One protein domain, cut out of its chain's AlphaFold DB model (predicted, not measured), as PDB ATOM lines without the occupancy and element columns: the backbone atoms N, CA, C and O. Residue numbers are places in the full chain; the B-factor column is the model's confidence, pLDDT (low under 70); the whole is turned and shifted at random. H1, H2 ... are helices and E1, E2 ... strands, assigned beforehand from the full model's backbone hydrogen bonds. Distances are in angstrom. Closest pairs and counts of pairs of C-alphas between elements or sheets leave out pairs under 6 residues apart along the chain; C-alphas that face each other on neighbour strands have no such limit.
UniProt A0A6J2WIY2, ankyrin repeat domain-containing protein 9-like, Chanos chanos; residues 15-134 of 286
ATOM      1  N   CYS A  15      26.796  19.882 -93.355       33.03
ATOM      2  CA  CYS A  15      27.459  20.411 -92.153       33.03
ATOM      3  C   CYS A  15      27.547  21.950 -92.171       33.03
ATOM      4  O   CYS A  15      27.472  22.604 -91.133       33.03
ATOM      5  N   ARG A  16      27.627  22.555 -93.369       30.16
ATOM      6  CA  ARG A  16      27.544  24.016 -93.518       30.16
ATOM      7  C   ARG A  16      26.136  24.534 -93.220       30.16
ATOM      8  O   ARG A  16      26.022  25.440 -92.412       30.16
ATOM      9  N   GLN A  17      25.084  23.945 -93.796       36.78
ATOM     10  CA  GLN A  17      23.689  24.348 -93.533       36.78
ATOM     11  C   GLN A  17      23.275  24.195 -92.057       36.78
ATOM     12  O   GLN A  17      22.628  25.086 -91.523       36.78
ATOM     13  N   GLN A  18      23.724  23.142 -91.371       41.97
ATOM     14  CA  GLN A  18      23.450  22.902 -89.943       41.97
ATOM     15  C   GLN A  18      24.071  23.962 -89.021       41.97
ATOM     16  O   GLN A  18      23.441  24.401 -88.059       41.97
ATOM     17  N   MET A  19      25.292  24.406 -89.337       40.44
ATOM     18  CA  MET A  19      25.956  25.496 -88.620       40.44
ATOM     19  C   MET A  19      25.251  26.834 -88.855       40.44
ATOM     20  O   MET A  19      25.291  27.679 -87.979       40.44
ATOM     21  N   PHE A  20      24.589  27.033 -90.002       43.53
ATOM     22  CA  PHE A  20      23.782  28.233 -90.246       43.53
ATOM     23  C   PHE A  20      22.475  28.228 -89.450       43.53
ATOM     24  O   PHE A  20      22.076  29.268 -88.954       43.53
ATOM     25  N   GLN A  21      21.861  27.067 -89.247       49.78
ATOM     26  CA  GLN A  21      20.515  26.965 -88.692       49.78
ATOM     27  C   GLN A  21      20.440  27.033 -87.153       49.78
ATOM     28  O   GLN A  21      19.600  27.748 -86.609       49.78
ATOM     29  N   SER A  22      21.356  26.377 -86.427       59.50
ATOM     30  CA  SER A  22      21.513  26.635 -84.981       59.50
ATOM     31  C   SER A  22      21.938  28.084 -84.725       59.50
ATOM     32  O   SER A  22      21.542  28.698 -83.733       59.50
ATOM     33  N   VAL A  23      22.691  28.658 -85.667       66.50
ATOM     34  CA  VAL A  23      23.060  30.071 -85.685       66.50
ATOM     35  C   VAL A  23      21.861  30.972 -85.975       66.50
ATOM     36  O   VAL A  23      21.800  32.048 -85.394       66.50
ATOM     37  N   ASP A  24      20.898  30.573 -86.802       71.62
ATOM     38  CA  ASP A  24      19.721  31.387 -87.117       71.62
ATOM     39  C   ASP A  24      18.717  31.405 -85.960       71.62
ATOM     40  O   ASP A  24      18.220  32.479 -85.612       71.62
ATOM     41  N   TYR A  25      18.512  30.280 -85.264       77.56
ATOM     42  CA  TYR A  25      17.771  30.276 -83.998       77.56
ATOM     43  C   TYR A  25      18.488  31.113 -82.927       77.56
ATOM     44  O   TYR A  25      17.890  31.996 -82.312       77.56
ATOM     45  N   TYR A  26      19.799  30.918 -82.762       77.81
ATOM     46  CA  TYR A  26      20.623  31.718 -81.853       77.81
ATOM     47  C   TYR A  26      20.521  33.222 -82.145       77.81
ATOM     48  O   TYR A  26      20.283  34.024 -81.241       77.81
ATOM     49  N   ARG A  27      20.666  33.618 -83.416       83.69
ATOM     50  CA  ARG A  27      20.508  35.005 -83.876       83.69
ATOM     51  C   ARG A  27      19.106  35.508 -83.576       83.69
ATOM     52  O   ARG A  27      18.978  36.599 -83.048       83.69
ATOM     53  N   SER A  28      18.080  34.704 -83.818       86.75
ATOM     54  CA  SER A  28      16.687  35.066 -83.552       86.75
ATOM     55  C   SER A  28      16.426  35.356 -82.071       86.75
ATOM     56  O   SER A  28      15.778  36.353 -81.740       86.75
ATOM     57  N   VAL A  29      16.965  34.529 -81.167       86.25
ATOM     58  CA  VAL A  29      16.866  34.751 -79.713       86.25
ATOM     59  C   VAL A  29      17.663  35.991 -79.302       86.25
ATOM     60  O   VAL A  29      17.155  36.835 -78.560       86.25
ATOM     61  N   ARG A  30      18.891  36.142 -79.811       87.38
ATOM     62  CA  ARG A  30      19.754  37.304 -79.558       87.38
ATOM     63  C   ARG A  30      19.127  38.614 -80.032       87.38
ATOM     64  O   ARG A  30      19.193  39.612 -79.320       87.38
ATOM     65  N   ASP A  31      18.505  38.592 -81.203       91.44
ATOM     66  CA  ASP A  31      17.864  39.737 -81.849       91.44
ATOM     67  C   ASP A  31      16.449  39.989 -81.274       91.44
ATOM     68  O   ASP A  31      15.745  40.900 -81.705       91.44
ATOM     69  N   ARG A  32      16.050  39.221 -80.244       90.06
ATOM     70  CA  ARG A  32      14.826  39.381 -79.442       90.06
ATOM     71  C   ARG A  32      13.538  39.356 -80.260       90.06
ATOM     72  O   ARG A  32      12.611  40.124 -79.999       90.06
ATOM     73  N   LEU A  33      13.454  38.428 -81.213       92.19
ATOM     74  CA  LEU A  33      12.205  38.172 -81.925       92.19
ATOM     75  C   LEU A  33      11.063  37.827 -80.945       92.19
ATOM     76  O   LEU A  33      11.318  37.340 -79.835       92.19
ATOM     77  N   PRO A  34       9.800  38.103 -81.323       93.12
ATOM     78  CA  PRO A  34       8.659  37.813 -80.468       93.12
ATOM     79  C   PRO A  34       8.527  36.308 -80.225       93.12
ATOM     80  O   PRO A  34       8.844  35.493 -81.091       93.12
ATOM     81  N   VAL A  35       8.004  35.958 -79.050       92.94
ATOM     82  CA  VAL A  35       7.903  34.577 -78.552       92.94
ATOM     83  C   VAL A  35       7.268  33.626 -79.566       92.94
ATOM     84  O   VAL A  35       7.830  32.570 -79.823       92.94
ATOM     85  N   TRP A  36       6.156  34.016 -80.197       91.56
ATOM     86  CA  TRP A  36       5.474  33.173 -81.187       91.56
ATOM     87  C   TRP A  36       6.380  32.796 -82.364       91.56
ATOM     88  O   TRP A  36       6.300  31.681 -82.859       91.56
ATOM     89  N   LYS A  37       7.265  33.707 -82.791       89.44
ATOM     90  CA  LYS A  37       8.185  33.478 -83.908       89.44
ATOM     91  C   LYS A  37       9.360  32.614 -83.478       89.44
ATOM     92  O   LYS A  37       9.823  31.798 -84.257       89.44
ATOM     93  N   LEU A  38       9.836  32.780 -82.244       89.12
ATOM     94  CA  LEU A  38      10.863  31.906 -81.677       89.12
ATOM     95  C   LEU A  38      10.354  30.479 -81.500       89.12
ATOM     96  O   LEU A  38      11.093  29.547 -81.782       89.12
ATOM     97  N   GLU A  39       9.102  30.315 -81.077       89.19
ATOM     98  CA  GLU A  39       8.462  29.005 -80.974       89.19
ATOM     99  C   GLU A  39       8.165  28.400 -82.337       89.19
ATOM    100  O   GLU A  39       8.397  27.212 -82.512       89.19
ATOM    101  N   ASP A  40       7.724  29.204 -83.306       86.75
ATOM    102  CA  ASP A  40       7.604  28.750 -84.688       86.75
ATOM    103  C   ASP A  40       8.961  28.260 -85.197       86.75
ATOM    104  O   ASP A  40       9.060  27.121 -85.614       86.75
ATOM    105  N   ILE A  41      10.050  29.018 -85.034       82.62
ATOM    106  CA  ILE A  41      11.391  28.549 -85.422       82.62
ATOM    107  C   ILE A  41      11.789  27.295 -84.623       82.62
ATOM    108  O   ILE A  41      12.279  26.340 -85.207       82.62
ATOM    109  N   ARG A  42      11.546  27.242 -83.309       81.56
ATOM    110  CA  ARG A  42      11.894  26.084 -82.466       81.56
ATOM    111  C   ARG A  42      11.163  24.803 -82.888       81.56
ATOM    112  O   ARG A  42      11.735  23.719 -82.802       81.56
ATOM    113  N   LEU A  43       9.893  24.922 -83.274       79.44
ATOM    114  CA  LEU A  43       9.008  23.801 -83.606       79.44
ATOM    115  C   LEU A  43       9.048  23.437 -85.098       79.44
ATOM    116  O   LEU A  43       8.876  22.271 -85.446       79.44
ATOM    117  N   THR A  44       9.283  24.423 -85.963       74.31
ATOM    118  CA  THR A  44       9.328  24.298 -87.426       74.31
ATOM    119  C   THR A  44      10.744  23.973 -87.917       74.31
ATOM    120  O   THR A  44      10.898  23.248 -88.901       74.31
ATOM    121  N   GLU A  45      11.791  24.440 -87.223       57.59
ATOM    122  CA  GLU A  45      13.194  24.323 -87.635       57.59
ATOM    123  C   GLU A  45      14.097  23.653 -86.566       57.59
ATOM    124  O   GLU A  45      14.525  24.262 -85.593       57.59
ATOM    125  N   LEU A  46      14.462  22.393 -86.857       53.62
ATOM    126  CA  LEU A  46      15.763  21.710 -86.680       53.62
ATOM    127  C   LEU A  46      15.838  20.401 -85.881       53.62
ATOM    128  O   LEU A  46      15.778  20.339 -84.658       53.62
ATOM    129  N   TYR A  47      16.171  19.374 -86.663       49.56
ATOM    130  CA  TYR A  47      16.657  18.054 -86.301       49.56
ATOM    131  C   TYR A  47      18.174  18.134 -86.067       49.56
ATOM    132  O   TYR A  47      18.927  18.355 -87.020       49.56
ATOM    133  N   SER A  48      18.661  17.953 -84.837       41.34
ATOM    134  CA  SER A  48      20.109  17.808 -84.627       41.34
ATOM    135  C   SER A  48      20.540  16.380 -84.969       41.34
ATOM    136  O   SER A  48      19.954  15.432 -84.447       41.34
ATOM    137  N   TRP A  49      21.556  16.222 -85.818       42.16
ATOM    138  CA  TRP A  49      22.252  14.947 -86.016       42.16
ATOM    139  C   TRP A  49      23.298  14.775 -84.915       42.16
ATOM    140  O   TRP A  49      24.287  15.510 -84.899       42.16
ATOM    141  N   ASP A  50      23.096  13.810 -84.020       42.34
ATOM    142  CA  ASP A  50      24.173  13.348 -83.142       42.34
ATOM    143  C   ASP A  50      25.087  12.346 -83.877       42.34
ATOM    144  O   ASP A  50      24.728  11.816 -84.935       42.34
ATOM    145  N   ARG A  51      26.275  12.059 -83.326       45.53
ATOM    146  CA  ARG A  51      27.275  11.126 -83.895       45.53
ATOM    147  C   ARG A  51      26.740   9.703 -84.123       45.53
ATOM    148  O   ARG A  51      27.378   8.933 -84.838       45.53
ATOM    149  N   GLU A  52      25.574   9.386 -83.569       46.50
ATOM    150  CA  GLU A  52      24.887   8.093 -83.652       46.50
ATOM    151  C   GLU A  52      23.685   8.079 -84.613       46.50
ATOM    152  O   GLU A  52      22.963   7.088 -84.683       46.50
ATOM    153  N   ASN A  53      23.482   9.139 -85.408       47.22
ATOM    154  CA  ASN A  53      22.419   9.206 -86.419       47.22
ATOM    155  C   ASN A  53      20.991   9.172 -85.821       47.22
ATOM    156  O   ASN A  53      20.047   8.694 -86.454       47.22
ATOM    157  N   THR A  54      20.833   9.678 -84.596       46.31
ATOM    158  CA  THR A  54      19.550   9.797 -83.895       46.31
ATOM    159  C   THR A  54      18.989  11.216 -84.020       46.31
ATOM    160  O   THR A  54      19.714  12.211 -83.983       46.31
ATOM    161  N   TYR A  55      17.674  11.303 -84.224       49.94
ATOM    162  CA  TYR A  55      16.932  12.551 -84.406       49.94
ATOM    163  C   TYR A  55      16.693  13.220 -83.042       49.94
ATOM    164  O   TYR A  55      15.967  12.655 -82.223       49.94
ATOM    165  N   LYS A  56      17.245  14.417 -82.785       54.66
ATOM    166  CA  LYS A  56      16.923  15.193 -81.566       54.66
ATOM    167  C   LYS A  56      16.139  16.457 -81.920       54.66
ATOM    168  O   LYS A  56      16.591  17.261 -82.736       54.66
ATOM    169  N   MET A  57      14.967  16.611 -81.303       58.53
ATOM    170  CA  MET A  57      14.220  17.869 -81.280       58.53
ATOM    171  C   MET A  57      14.935  18.866 -80.366       58.53
ATOM    172  O   MET A  57      15.463  18.478 -79.322       58.53
ATOM    173  N   PHE A  58      14.935  20.142 -80.747       69.62
ATOM    174  CA  PHE A  58      15.458  21.209 -79.905       69.62
ATOM    175  C   PHE A  58      14.572  21.379 -78.663       69.62
ATOM    176  O   PHE A  58      13.394  21.743 -78.767       69.62
ATOM    177  N   SER A  59      15.118  21.066 -77.487       79.31
ATOM    178  CA  SER A  59      14.321  20.992 -76.262       79.31
ATOM    179  C   SER A  59      13.968  22.379 -75.724       79.31
ATOM    180  O   SER A  59      14.677  23.363 -75.957       79.31
ATOM    181  N   SER A  60      12.881  22.468 -74.958       84.94
ATOM    182  CA  SER A  60      12.559  23.694 -74.210       84.94
ATOM    183  C   SER A  60      13.659  24.079 -73.203       84.94
ATOM    184  O   SER A  60      13.861  25.266 -72.953       84.94
ATOM    185  N   SER A  61      14.425  23.105 -72.695       82.56
ATOM    186  CA  SER A  61      15.636  23.320 -71.886       82.56
ATOM    187  C   SER A  61      16.732  24.039 -72.687       82.56
ATOM    188  O   SER A  61      17.262  25.058 -72.249       82.56
ATOM    189  N   ASP A  62      17.037  23.583 -73.905       80.06
ATOM    190  CA  ASP A  62      18.029  24.250 -74.761       80.06
ATOM    191  C   ASP A  62      17.583  25.680 -75.110       80.06
ATOM    192  O   ASP A  62      18.370  26.626 -75.040       80.06
ATOM    193  N   ALA A  63      16.295  25.863 -75.410       86.81
ATOM    194  CA  ALA A  63      15.697  27.175 -75.653       86.81
ATOM    195  C   ALA A  63      15.841  28.117 -74.448       86.81
ATOM    196  O   ALA A  63      16.215  29.286 -74.608       86.81
ATOM    197  N   LEU A  64      15.610  27.601 -73.236       89.06
ATOM    198  CA  LEU A  64      15.760  28.356 -71.996       89.06
ATOM    199  C   LEU A  64      17.215  28.784 -71.781       89.06
ATOM    200  O   LEU A  64      17.464  29.936 -71.414       89.06
ATOM    201  N   MET A  65      18.182  27.912 -72.074       85.12
ATOM    202  CA  MET A  65      19.605  28.244 -72.015       85.12
ATOM    203  C   MET A  65      19.938  29.477 -72.874       85.12
ATOM    204  O   MET A  65      20.558  30.425 -72.379       85.12
ATOM    205  N   TYR A  66      19.493  29.519 -74.133       85.56
ATOM    206  CA  TYR A  66      19.727  30.679 -75.005       85.56
ATOM    207  C   TYR A  66      18.979  31.927 -74.536       85.56
ATOM    208  O   TYR A  66      19.530  33.032 -74.594       85.56
ATOM    209  N   ALA A  67      17.757  31.770 -74.020       91.06
ATOM    210  CA  ALA A  67      17.007  32.877 -73.438       91.06
ATOM    211  C   ALA A  67      17.764  33.512 -72.254       91.06
ATOM    212  O   ALA A  67      17.838  34.739 -72.164       91.06
ATOM    213  N   ILE A  68      18.399  32.705 -71.395       90.06
ATOM    214  CA  ILE A  68      19.245  33.182 -70.288       90.06
ATOM    215  C   ILE A  68      20.472  33.922 -70.825       90.06
ATOM    216  O   ILE A  68      20.711  35.079 -70.462       90.06
ATOM    217  N   VAL A  69      21.235  33.295 -71.727       87.06
ATOM    218  CA  VAL A  69      22.464  33.880 -72.294       87.06
ATOM    219  C   VAL A  69      22.182  35.267 -72.891       87.06
ATOM    220  O   VAL A  69      22.906  36.228 -72.609       87.06
ATOM    221  N   HIS A  70      21.072  35.420 -73.616       89.25
ATOM    222  CA  HIS A  70      20.692  36.673 -74.280       89.25
ATOM    223  C   HIS A  70      19.789  37.611 -73.466       89.25
ATOM    224  O   HIS A  70      19.411  38.677 -73.959       89.25
ATOM    225  N   ASN A  71      19.479  37.265 -72.213       92.88
ATOM    226  CA  ASN A  71      18.540  38.002 -71.362       92.88
ATOM    227  C   ASN A  71      17.164  38.221 -72.023       92.88
ATOM    228  O   ASN A  71      16.565  39.293 -71.901       92.88
ATOM    229  N   HIS A  72      16.668  37.237 -72.775       94.06
ATOM    230  CA  HIS A  72      15.337  37.295 -73.376       94.06
ATOM    231  C   HIS A  72      14.286  36.893 -72.335       94.06
ATOM    232  O   HIS A  72      13.802  35.764 -72.298       94.06
ATOM    233  N   GLN A  73      13.967  37.830 -71.440       94.12
ATOM    234  CA  GLN A  73      13.097  37.585 -70.284       94.12
ATOM    235  C   GLN A  73      11.691  37.123 -70.675       94.12
ATOM    236  O   GLN A  73      11.122  36.268 -70.003       94.12
ATOM    237  N   ALA A  74      11.122  37.686 -71.745       93.75
ATOM    238  CA  ALA A  74       9.784  37.324 -72.205       93.75
ATOM    239  C   ALA A  74       9.743  35.872 -72.689       93.75
ATOM    240  O   ALA A  74       8.810  35.141 -72.369       93.75
ATOM    241  N   TYR A  75      10.785  35.444 -73.406       94.00
ATOM    242  CA  TYR A  75      10.875  34.074 -73.878       94.00
ATOM    243  C   TYR A  75      11.172  33.087 -72.747       94.00
ATOM    244  O   TYR A  75      10.509  32.061 -72.652       94.00
ATOM    245  N   ALA A  76      12.074  33.435 -71.823       93.62
ATOM    246  CA  ALA A  76      12.340  32.618 -70.640       93.62
ATOM    247  C   ALA A  76      11.079  32.412 -69.780       93.62
ATOM    248  O   ALA A  76      10.791  31.288 -69.383       93.62
ATOM    249  N   LYS A  77      10.300  33.478 -69.539       94.44
ATOM    250  CA  LYS A  77       9.017  33.390 -68.821       94.44
ATOM    251  C   LYS A  77       8.030  32.488 -69.550       94.44
ATOM    252  O   LYS A  77       7.499  31.573 -68.943       94.44
ATOM    253  N   TYR A  78       7.858  32.686 -70.857       94.62
ATOM    254  CA  TYR A  78       6.975  31.842 -71.658       94.62
ATOM    255  C   TYR A  78       7.349  30.354 -71.579       94.62
ATOM    256  O   TYR A  78       6.471  29.519 -71.372       94.62
ATOM    257  N   LEU A  79       8.637  30.017 -71.715       92.00
ATOM    258  CA  LEU A  79       9.106  28.631 -71.642       92.00
ATOM    259  C   LEU A  79       8.859  28.020 -70.260       92.00
ATOM    260  O   LEU A  79       8.398  26.887 -70.171       92.00
ATOM    261  N   LEU A  80       9.120  28.776 -69.192       90.94
ATOM    262  CA  LEU A  80       8.911  28.331 -67.813       90.94
ATOM    263  C   LEU A  80       7.425  28.225 -67.434       90.94
ATOM    264  O   LEU A  80       7.075  27.363 -66.635       90.94
ATOM    265  N   ASP A  81       6.559  29.057 -68.013       91.94
ATOM    266  CA  ASP A  81       5.110  29.009 -67.785       91.94
ATOM    267  C   ASP A  81       4.443  27.883 -68.591       91.94
ATOM    268  O   ASP A  81       3.528  27.223 -68.100       91.94
ATOM    269  N   THR A  82       4.906  27.647 -69.823       92.19
ATOM    270  CA  THR A  82       4.297  26.682 -70.758       92.19
ATOM    271  C   THR A  82       4.852  25.269 -70.575       92.19
ATOM    272  O   THR A  82       4.103  24.296 -70.639       92.19
ATOM    273  N   TYR A  83       6.158  25.145 -70.318       88.69
ATOM    274  CA  TYR A  83       6.884  23.874 -70.238       88.69
ATOM    275  C   TYR A  83       7.744  23.780 -68.958       88.69
ATOM    276  O   TYR A  83       8.944  23.530 -69.047       88.69
ATOM    277  N   PRO A  84       7.185  23.960 -67.746       84.19
ATOM    278  CA  PRO A  84       7.970  24.081 -66.511       84.19
ATOM    279  C   PRO A  84       8.853  22.863 -66.210       84.19
ATOM    280  O   PRO A  84       9.981  23.025 -65.752       84.19
ATOM    281  N   GLU A  85       8.365  21.641 -66.455       82.31
ATOM    282  CA  GLU A  85       9.150  20.421 -66.220       82.31
ATOM    283  C   GLU A  85      10.198  20.198 -67.315       82.31
ATOM    284  O   GLU A  85      11.360  19.969 -66.998       82.31
ATOM    285  N   GLU A  86       9.822  20.300 -68.591       81.19
ATOM    286  CA  GLU A  86      10.721  20.046 -69.728       81.19
ATOM    287  C   GLU A  86      11.800  21.134 -69.884       81.19
ATOM    288  O   GLU A  86      12.939  20.844 -70.238       81.19
ATOM    289  N   ALA A  87      11.490  22.390 -69.554       83.19
ATOM    290  CA  ALA A  87      12.471  23.473 -69.596       83.19
ATOM    291  C   ALA A  87      13.531  23.331 -68.492       83.19
ATOM    292  O   ALA A  87      14.669  23.771 -68.645       83.19
ATOM    293  N   LEU A  88      13.160  22.717 -67.365       78.62
ATOM    294  CA  LEU A  88      14.029  22.538 -66.205       78.62
ATOM    295  C   LEU A  88      14.665  21.141 -66.135       78.62
ATOM    296  O   LEU A  88      15.630  20.973 -65.393       78.62
ATOM    297  N   THR A  89      14.189  20.159 -66.905       70.62
ATOM    298  CA  THR A  89      14.704  18.780 -66.934       70.62
ATOM    299  C   THR A  89      14.971  18.322 -68.366       70.62
ATOM    300  O   THR A  89      14.138  18.503 -69.243       70.62
ATOM    301  N   GLN A  90      16.118  17.691 -68.626       60.31
ATOM    302  CA  GLN A  90      16.386  17.080 -69.932       60.31
ATOM    303  C   GLN A  90      16.047  15.594 -69.873       60.31
ATOM    304  O   GLN A  90      16.387  14.902 -68.916       60.31
ATOM    305  N   THR A  91      15.360  15.121 -70.909       46.47
ATOM    306  CA  THR A  91      14.737  13.795 -70.978       46.47
ATOM    307  C   THR A  91      15.610  12.696 -71.585       46.47
ATOM    308  O   THR A  91      15.169  11.552 -71.585       46.47
ATOM    309  N   ASN A  92      16.830  12.970 -72.067       47.69
ATOM    310  CA  ASN A  92      17.586  11.978 -72.845       47.69
ATOM    311  C   ASN A  92      18.972  11.633 -72.279       47.69
ATOM    312  O   ASN A  92      19.800  12.501 -72.016       47.69
ATOM    313  N   ASN A  93      19.158  10.317 -72.145       47.25
ATOM    314  CA  ASN A  93      20.303   9.563 -71.650       47.25
ATOM    315  C   ASN A  93      21.590   9.785 -72.461       47.25
ATOM    316  O   ASN A  93      21.941   8.946 -73.279       47.25
ATOM    317  N   ASP A  94      22.337  10.835 -72.148       38.84
ATOM    318  CA  ASP A  94      23.790  10.823 -72.308       38.84
ATOM    319  C   ASP A  94      24.401  11.178 -70.957       38.84
ATOM    320  O   ASP A  94      23.927  12.083 -70.276       38.84
ATOM    321  N   HIS A  95      25.395  10.403 -70.532       38.94
ATOM    322  CA  HIS A  95      25.972  10.327 -69.184       38.94
ATOM    323  C   HIS A  95      26.553  11.638 -68.601       38.94
ATOM    324  O   HIS A  95      27.734  11.700 -68.265       38.94
ATOM    325  N   ASN A  96      25.744  12.681 -68.417       43.94
ATOM    326  CA  ASN A  96      26.108  13.870 -67.654       43.94
ATOM    327  C   ASN A  96      24.846  14.638 -67.212       43.94
ATOM    328  O   ASN A  96      24.356  15.528 -67.903       43.94
ATOM    329  N   CYS A  97      24.284  14.256 -66.062       42.41
ATOM    330  CA  CYS A  97      23.068  14.841 -65.490       42.41
ATOM    331  C   CYS A  97      23.232  16.349 -65.218       42.41
ATOM    332  O   CYS A  97      23.823  16.738 -64.214       42.41
ATOM    333  N   LEU A  98      22.700  17.201 -66.094       53.53
ATOM    334  CA  LEU A  98      22.869  18.656 -66.043       53.53
ATOM    335  C   LEU A  98      21.609  19.335 -66.576       53.53
ATOM    336  O   LEU A  98      21.400  19.312 -67.778       53.53
ATOM    337  N   THR A  99      20.785  19.977 -65.743       60.12
ATOM    338  CA  THR A  99      19.745  20.883 -66.287       60.12
ATOM    339  C   THR A  99      19.398  22.056 -65.386       60.12
ATOM    340  O   THR A  99      19.819  23.168 -65.690       60.12
ATOM    341  N   VAL A 100      18.701  21.882 -64.258       57.03
ATOM    342  CA  VAL A 100      18.347  23.038 -63.398       57.03
ATOM    343  C   VAL A 100      19.590  23.772 -62.896       57.03
ATOM    344  O   VAL A 100      19.676  24.995 -62.994       57.03
ATOM    345  N   SER A 101      20.581  23.018 -62.410       68.56
ATOM    346  CA  SER A 101      21.850  23.570 -61.921       68.56
ATOM    347  C   SER A 101      22.562  24.386 -63.002       68.56
ATOM    348  O   SER A 101      23.044  25.481 -62.725       68.56
ATOM    349  N   SER A 102      22.538  23.922 -64.256       74.56
ATOM    350  CA  SER A 102      23.123  24.630 -65.397       74.56
ATOM    351  C   SER A 102      22.405  25.945 -65.688       74.56
ATOM    352  O   SER A 102      23.061  26.975 -65.821       74.56
ATOM    353  N   HIS A 103      21.069  25.954 -65.727       82.62
ATOM    354  CA  HIS A 103      20.299  27.183 -65.946       82.62
ATOM    355  C   HIS A 103      20.497  28.197 -64.814       82.62
ATOM    356  O   HIS A 103      20.682  29.388 -65.075       82.62
ATOM    357  N   VAL A 104      20.522  27.738 -63.558       85.06
ATOM    358  CA  VAL A 104      20.826  28.588 -62.398       85.06
ATOM    359  C   VAL A 104      22.251  29.133 -62.500       85.06
ATOM    360  O   VAL A 104      22.446  30.341 -62.395       85.06
ATOM    361  N   MET A 105      23.240  28.282 -62.780       83.00
ATOM    362  CA  MET A 105      24.645  28.676 -62.909       83.00
ATOM    363  C   MET A 105      24.857  29.695 -64.032       83.00
ATOM    364  O   MET A 105      25.554  30.688 -63.838       83.00
ATOM    365  N   LEU A 106      24.230  29.494 -65.193       84.50
ATOM    366  CA  LEU A 106      24.274  30.442 -66.307       84.50
ATOM    367  C   LEU A 106      23.593  31.761 -65.945       84.50
ATOM    368  O   LEU A 106      24.108  32.827 -66.278       84.50
ATOM    369  N   SER A 107      22.473  31.705 -65.225       90.25
ATOM    370  CA  SER A 107      21.789  32.914 -64.768       90.25
ATOM    371  C   SER A 107      22.659  33.720 -63.802       90.25
ATOM    372  O   SER A 107      22.704  34.938 -63.920       90.25
ATOM    373  N   VAL A 108      23.414  33.065 -62.913       90.12
ATOM    374  CA  VAL A 108      24.405  33.730 -62.044       90.12
ATOM    375  C   VAL A 108      25.572  34.284 -62.871       90.12
ATOM    376  O   VAL A 108      25.906  35.462 -62.764       90.12
ATOM    377  N   ARG A 109      26.153  33.466 -63.761       87.94
ATOM    378  CA  ARG A 109      27.299  33.835 -64.611       87.94
ATOM    379  C   ARG A 109      27.036  35.082 -65.454       87.94
ATOM    380  O   ARG A 109      27.927  35.910 -65.608       87.94
ATOM    381  N   TYR A 110      25.829  35.207 -65.998       88.75
ATOM    382  CA  TYR A 110      25.423  36.332 -66.844       88.75
ATOM    383  C   TYR A 110      24.611  37.410 -66.102       88.75
ATOM    384  O   TYR A 110      24.048  38.291 -66.757       88.75
ATOM    385  N   ASP A 111      24.528  37.341 -64.769       91.25
ATOM    386  CA  ASP A 111      23.776  38.270 -63.909       91.25
ATOM    387  C   ASP A 111      22.310  38.477 -64.355       91.25
ATOM    388  O   ASP A 111      21.782  39.584 -64.460       91.25
ATOM    389  N   ARG A 112      21.627  37.378 -64.688       93.44
ATOM    390  CA  ARG A 112      20.226  37.340 -65.141       93.44
ATOM    391  C   ARG A 112      19.280  37.196 -63.957       93.44
ATOM    392  O   ARG A 112      18.563  36.203 -63.848       93.44
ATOM    393  N   ARG A 113      19.292  38.176 -63.054       91.19
ATOM    394  CA  ARG A 113      18.563  38.136 -61.771       91.19
ATOM    395  C   ARG A 113      17.067  37.893 -61.939       91.19
ATOM    396  O   ARG A 113      16.495  37.088 -61.212       91.19
ATOM    397  N   GLU A 114      16.432  38.526 -62.921       91.56
ATOM    398  CA  GLU A 114      14.996  38.371 -63.152       91.56
ATOM    399  C   GLU A 114      14.664  36.947 -63.596       91.56
ATOM    400  O   GLU A 114      13.749  36.333 -63.055       91.56
ATOM    401  N   ILE A 115      15.433  36.399 -64.542       91.69
ATOM    402  CA  ILE A 115      15.232  35.035 -65.047       91.69
ATOM    403  C   ILE A 115      15.559  34.013 -63.952       91.69
ATOM    404  O   ILE A 115      14.794  33.073 -63.755       91.69
ATOM    405  N   LEU A 116      16.631  34.240 -63.183       90.88
ATOM    406  CA  LEU A 116      16.982  33.432 -62.015       90.88
ATOM    407  C   LEU A 116      15.822  33.372 -61.019       90.88
ATOM    408  O   LEU A 116      15.486  32.290 -60.548       90.88
ATOM    409  N   ASN A 117      15.197  34.512 -60.714       88.12
ATOM    410  CA  ASN A 117      14.066  34.550 -59.796       88.12
ATOM    411  C   ASN A 117      12.905  33.679 -60.298       88.12
ATOM    412  O   ASN A 117      12.382  32.873 -59.534       88.12
ATOM    413  N   VAL A 118      12.550  33.777 -61.585       89.62
ATOM    414  CA  VAL A 118      11.480  32.944 -62.165       89.62
ATOM    415  C   VAL A 118      11.839  31.458 -62.112       89.62
ATOM    416  O   VAL A 118      11.005  30.647 -61.717       89.62
ATOM    417  N   ILE A 119      13.082  31.088 -62.441       87.44
ATOM    418  CA  ILE A 119      13.546  29.694 -62.362       87.44
ATOM    419  C   ILE A 119      13.406  29.160 -60.933       87.44
ATOM    420  O   ILE A 119      12.862  28.074 -60.741       87.44
ATOM    421  N   LEU A 120      13.864  29.919 -59.931       84.50
ATOM    422  CA  LEU A 120      13.792  29.513 -58.525       84.50
ATOM    423  C   LEU A 120      12.337  29.379 -58.045       84.50
ATOM    424  O   LEU A 120      12.010  28.410 -57.360       84.50
ATOM    425  N   GLU A 121      11.454  30.299 -58.443       83.00
ATOM    426  CA  GLU A 121      10.023  30.237 -58.128       83.00
ATOM    427  C   GLU A 121       9.340  29.006 -58.742       83.00
ATOM    428  O   GLU A 121       8.573  28.321 -58.063       83.00
ATOM    429  N   VAL A 122       9.609  28.707 -60.015       84.31
ATOM    430  CA  VAL A 122       9.017  27.554 -60.712       84.31
ATOM    431  C   VAL A 122       9.555  26.245 -60.139       84.31
ATOM    432  O   VAL A 122       8.774  25.347 -59.823       84.31
ATOM    433  N   ALA A 123      10.862  26.156 -59.899       79.12
ATOM    434  CA  ALA A 123      11.480  24.970 -59.319       79.12
ATOM    435  C   ALA A 123      10.958  24.656 -57.902       79.12
ATOM    436  O   ALA A 123      10.787  23.489 -57.554       79.12
ATOM    437  N   GLN A 124      10.603  25.668 -57.098       74.12
ATOM    438  CA  GLN A 124       9.947  25.454 -55.801       74.12
ATOM    439  C   GLN A 124       8.538  24.862 -55.913       74.12
ATOM    440  O   GLN A 124       8.112  24.134 -55.011       74.12
ATOM    441  N   ARG A 125       7.799  25.171 -56.984       76.38
ATOM    442  CA  ARG A 125       6.437  24.656 -57.213       76.38
ATOM    443  C   ARG A 125       6.439  23.200 -57.670       76.38
ATOM    444  O   ARG A 125       5.460  22.502 -57.424       76.38
ATOM    445  N   LEU A 126       7.521  22.737 -58.293       74.69
ATOM    446  CA  LEU A 126       7.618  21.394 -58.858       74.69
ATOM    447  C   LEU A 126       8.051  20.365 -57.795       74.69
ATOM    448  O   LEU A 126       9.205  20.371 -57.363       74.69
ATOM    449  N   PRO A 127       7.172  19.431 -57.378       65.75
ATOM    450  CA  PRO A 127       7.481  18.466 -56.323       65.75
ATOM    451  C   PRO A 127       8.561  17.459 -56.737       65.75
ATOM    452  O   PRO A 127       9.329  17.029 -55.887       65.75
ATOM    453  N   ARG A 128       8.672  17.134 -58.036       65.06
ATOM    454  CA  ARG A 128       9.712  16.241 -58.589       65.06
ATOM    455  C   ARG A 128      11.128  16.786 -58.440       65.06
ATOM    456  O   ARG A 128      12.079  16.015 -58.444       65.06
ATOM    457  N   LEU A 129      11.254  18.103 -58.325       61.62
ATOM    458  CA  LEU A 129      12.537  18.754 -58.122       61.62
ATOM    459  C   LEU A 129      12.869  18.886 -56.624       61.62
ATOM    460  O   LEU A 129      14.027  19.108 -56.308       61.62
ATOM    461  N   ARG A 130      11.930  18.670 -55.683       55.66
ATOM    462  CA  ARG A 130      12.173  18.712 -54.218       55.66
ATOM    463  C   ARG A 130      12.793  17.392 -53.694       55.66
ATOM    464  O   ARG A 130      12.398  16.345 -54.194       55.66
ATOM    465  N   PRO A 131      13.659  17.356 -52.651       50.91
ATOM    466  CA  PRO A 131      14.390  18.410 -51.944       50.91
ATOM    467  C   PRO A 131      15.931  18.241 -52.041       50.91
ATOM    468  O   PRO A 131      16.623  18.491 -51.064       50.91
ATOM    469  N   ASN A 132      16.485  17.839 -53.194       49.16
ATOM    470  CA  ASN A 132      17.951  17.695 -53.367       49.16
ATOM    471  C   ASN A 132      18.586  18.739 -54.303       49.16
ATOM    472  O   ASN A 132      19.802  18.784 -54.452       49.16
ATOM    473  N   TRP A 133      17.784  19.592 -54.944       55.00
ATOM    474  CA  TRP A 133      18.279  20.506 -55.980       55.00
ATOM    475  C   TRP A 133      18.911  21.798 -55.448       55.00
ATOM    476  O   TRP A 133      19.591  22.496 -56.202       55.00
ATOM    477  N   ILE A 134      18.731  22.126 -54.162       53.16
ATOM    478  CA  ILE A 134      19.320  23.326 -53.561       53.16
ATOM    479  C   ILE A 134      20.768  23.014 -53.131       53.16
ATOM    480  O   ILE A 134      21.134  22.974 -51.963       53.16
TER     481      ILE A 134
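AT A GLANCE: This is residues 15 to 134 of the 286 residues of the protein "ankyrin repeat domain-containing protein 9-like" of Chanos chanos (UniProt A0A6J2WIY2). Three helical hairpins stand in a row along the longest axis: H1 with H2, H3 with H4, and H6 with H7. The last two hairpins pack side by side as an up-and-down bundle of four helices, while the first is turned steeply against H3 and H4; the tiny strands E1 and E2 and the long link from H5 to H6 reach beyond the helices on the same side. The printed part has 120 residues, with seven named helices and two named strands in the order H1 H2 E1 E2 H3 H4 H5 H6 H7, and its class is mostly helix. It is compact, with a radius of gyration of the C-alphas of 14.4 A and spans of 42 by 32 by 25 A.

IN THESE COORDINATES: Find C-alpha 15 at (27.459, 20.411, -92.153); from there H1 runs through residues 15 to 30, 22.4 A long. Next come H2, residues 35 to 44, 13.7 A, and the strands E1, residues 47 to 49, and E2, residues 55 to 57. H3, residues 60 to 69, begins at C-alpha 60 at (12.559, 23.694, -74.210) and is 14.3 A long. H4 follows at residues 73 to 82, 14.0 A, then H5 at 84 to 88 and H6 at 100 to 109, 14.1 A. H7, residues 113 to 125, runs 18.7 A to C-alpha 125 at (6.437, 24.656, -57.213).

HOW THE PARTS SIT: Look first at the bundle of H3, H4, H6 and H7, each running against the one before it. H3 and H4 form a hairpin at a shallow tilt of 20 degrees, closest at the C-alphas of Ala 67 and Ala 76, 5.4 A. H6 and H7 form another at 19 degrees, closest at Ser 107 and Leu 116, 5.6 A. H3 touches H6, closest at Ile 68 and Ser 107, 6.1 A, and H4 touches H7, closest at Gln 73 and Ile 115, 6.2 A. H5 touches H3, closest at Ser 61 and Ala 87, 3.9 A. In the hairpin of H1 and H2, H1 touches H2 with residues 25 to 29 alone, closest at Tyr 25 and Ile 41, 6.8 A. H2 only just touches H4, with 3 pairs of C-alphas within 8 A, closest at Val 35 and Tyr 75, 5.6 A, at a steep tilt of 61 degrees. E1 and E2 meet only at a point, where C-alphas 48 and 56 face each other at 5.1 A. Every O i to N i+4 pair is within hydrogen-bond range in H2, H3, H4, H6 and H7; H1 has 11 of 12, and H5 has 0 of 1 beside 1 of 2 O i to N i+3 pairs.

THE WHOLE: The C-alphas farthest apart, those of Arg 16 and Pro 131, are 44.0 A apart. The printed part has no cut; the link from H5 to H6, 11 residues, is long, and the other links are tight. Read the B-factor column with care at residues 15 to 23, 45 to 58, 90 to 101 and 127 to 134, where the model's pLDDT is under 70.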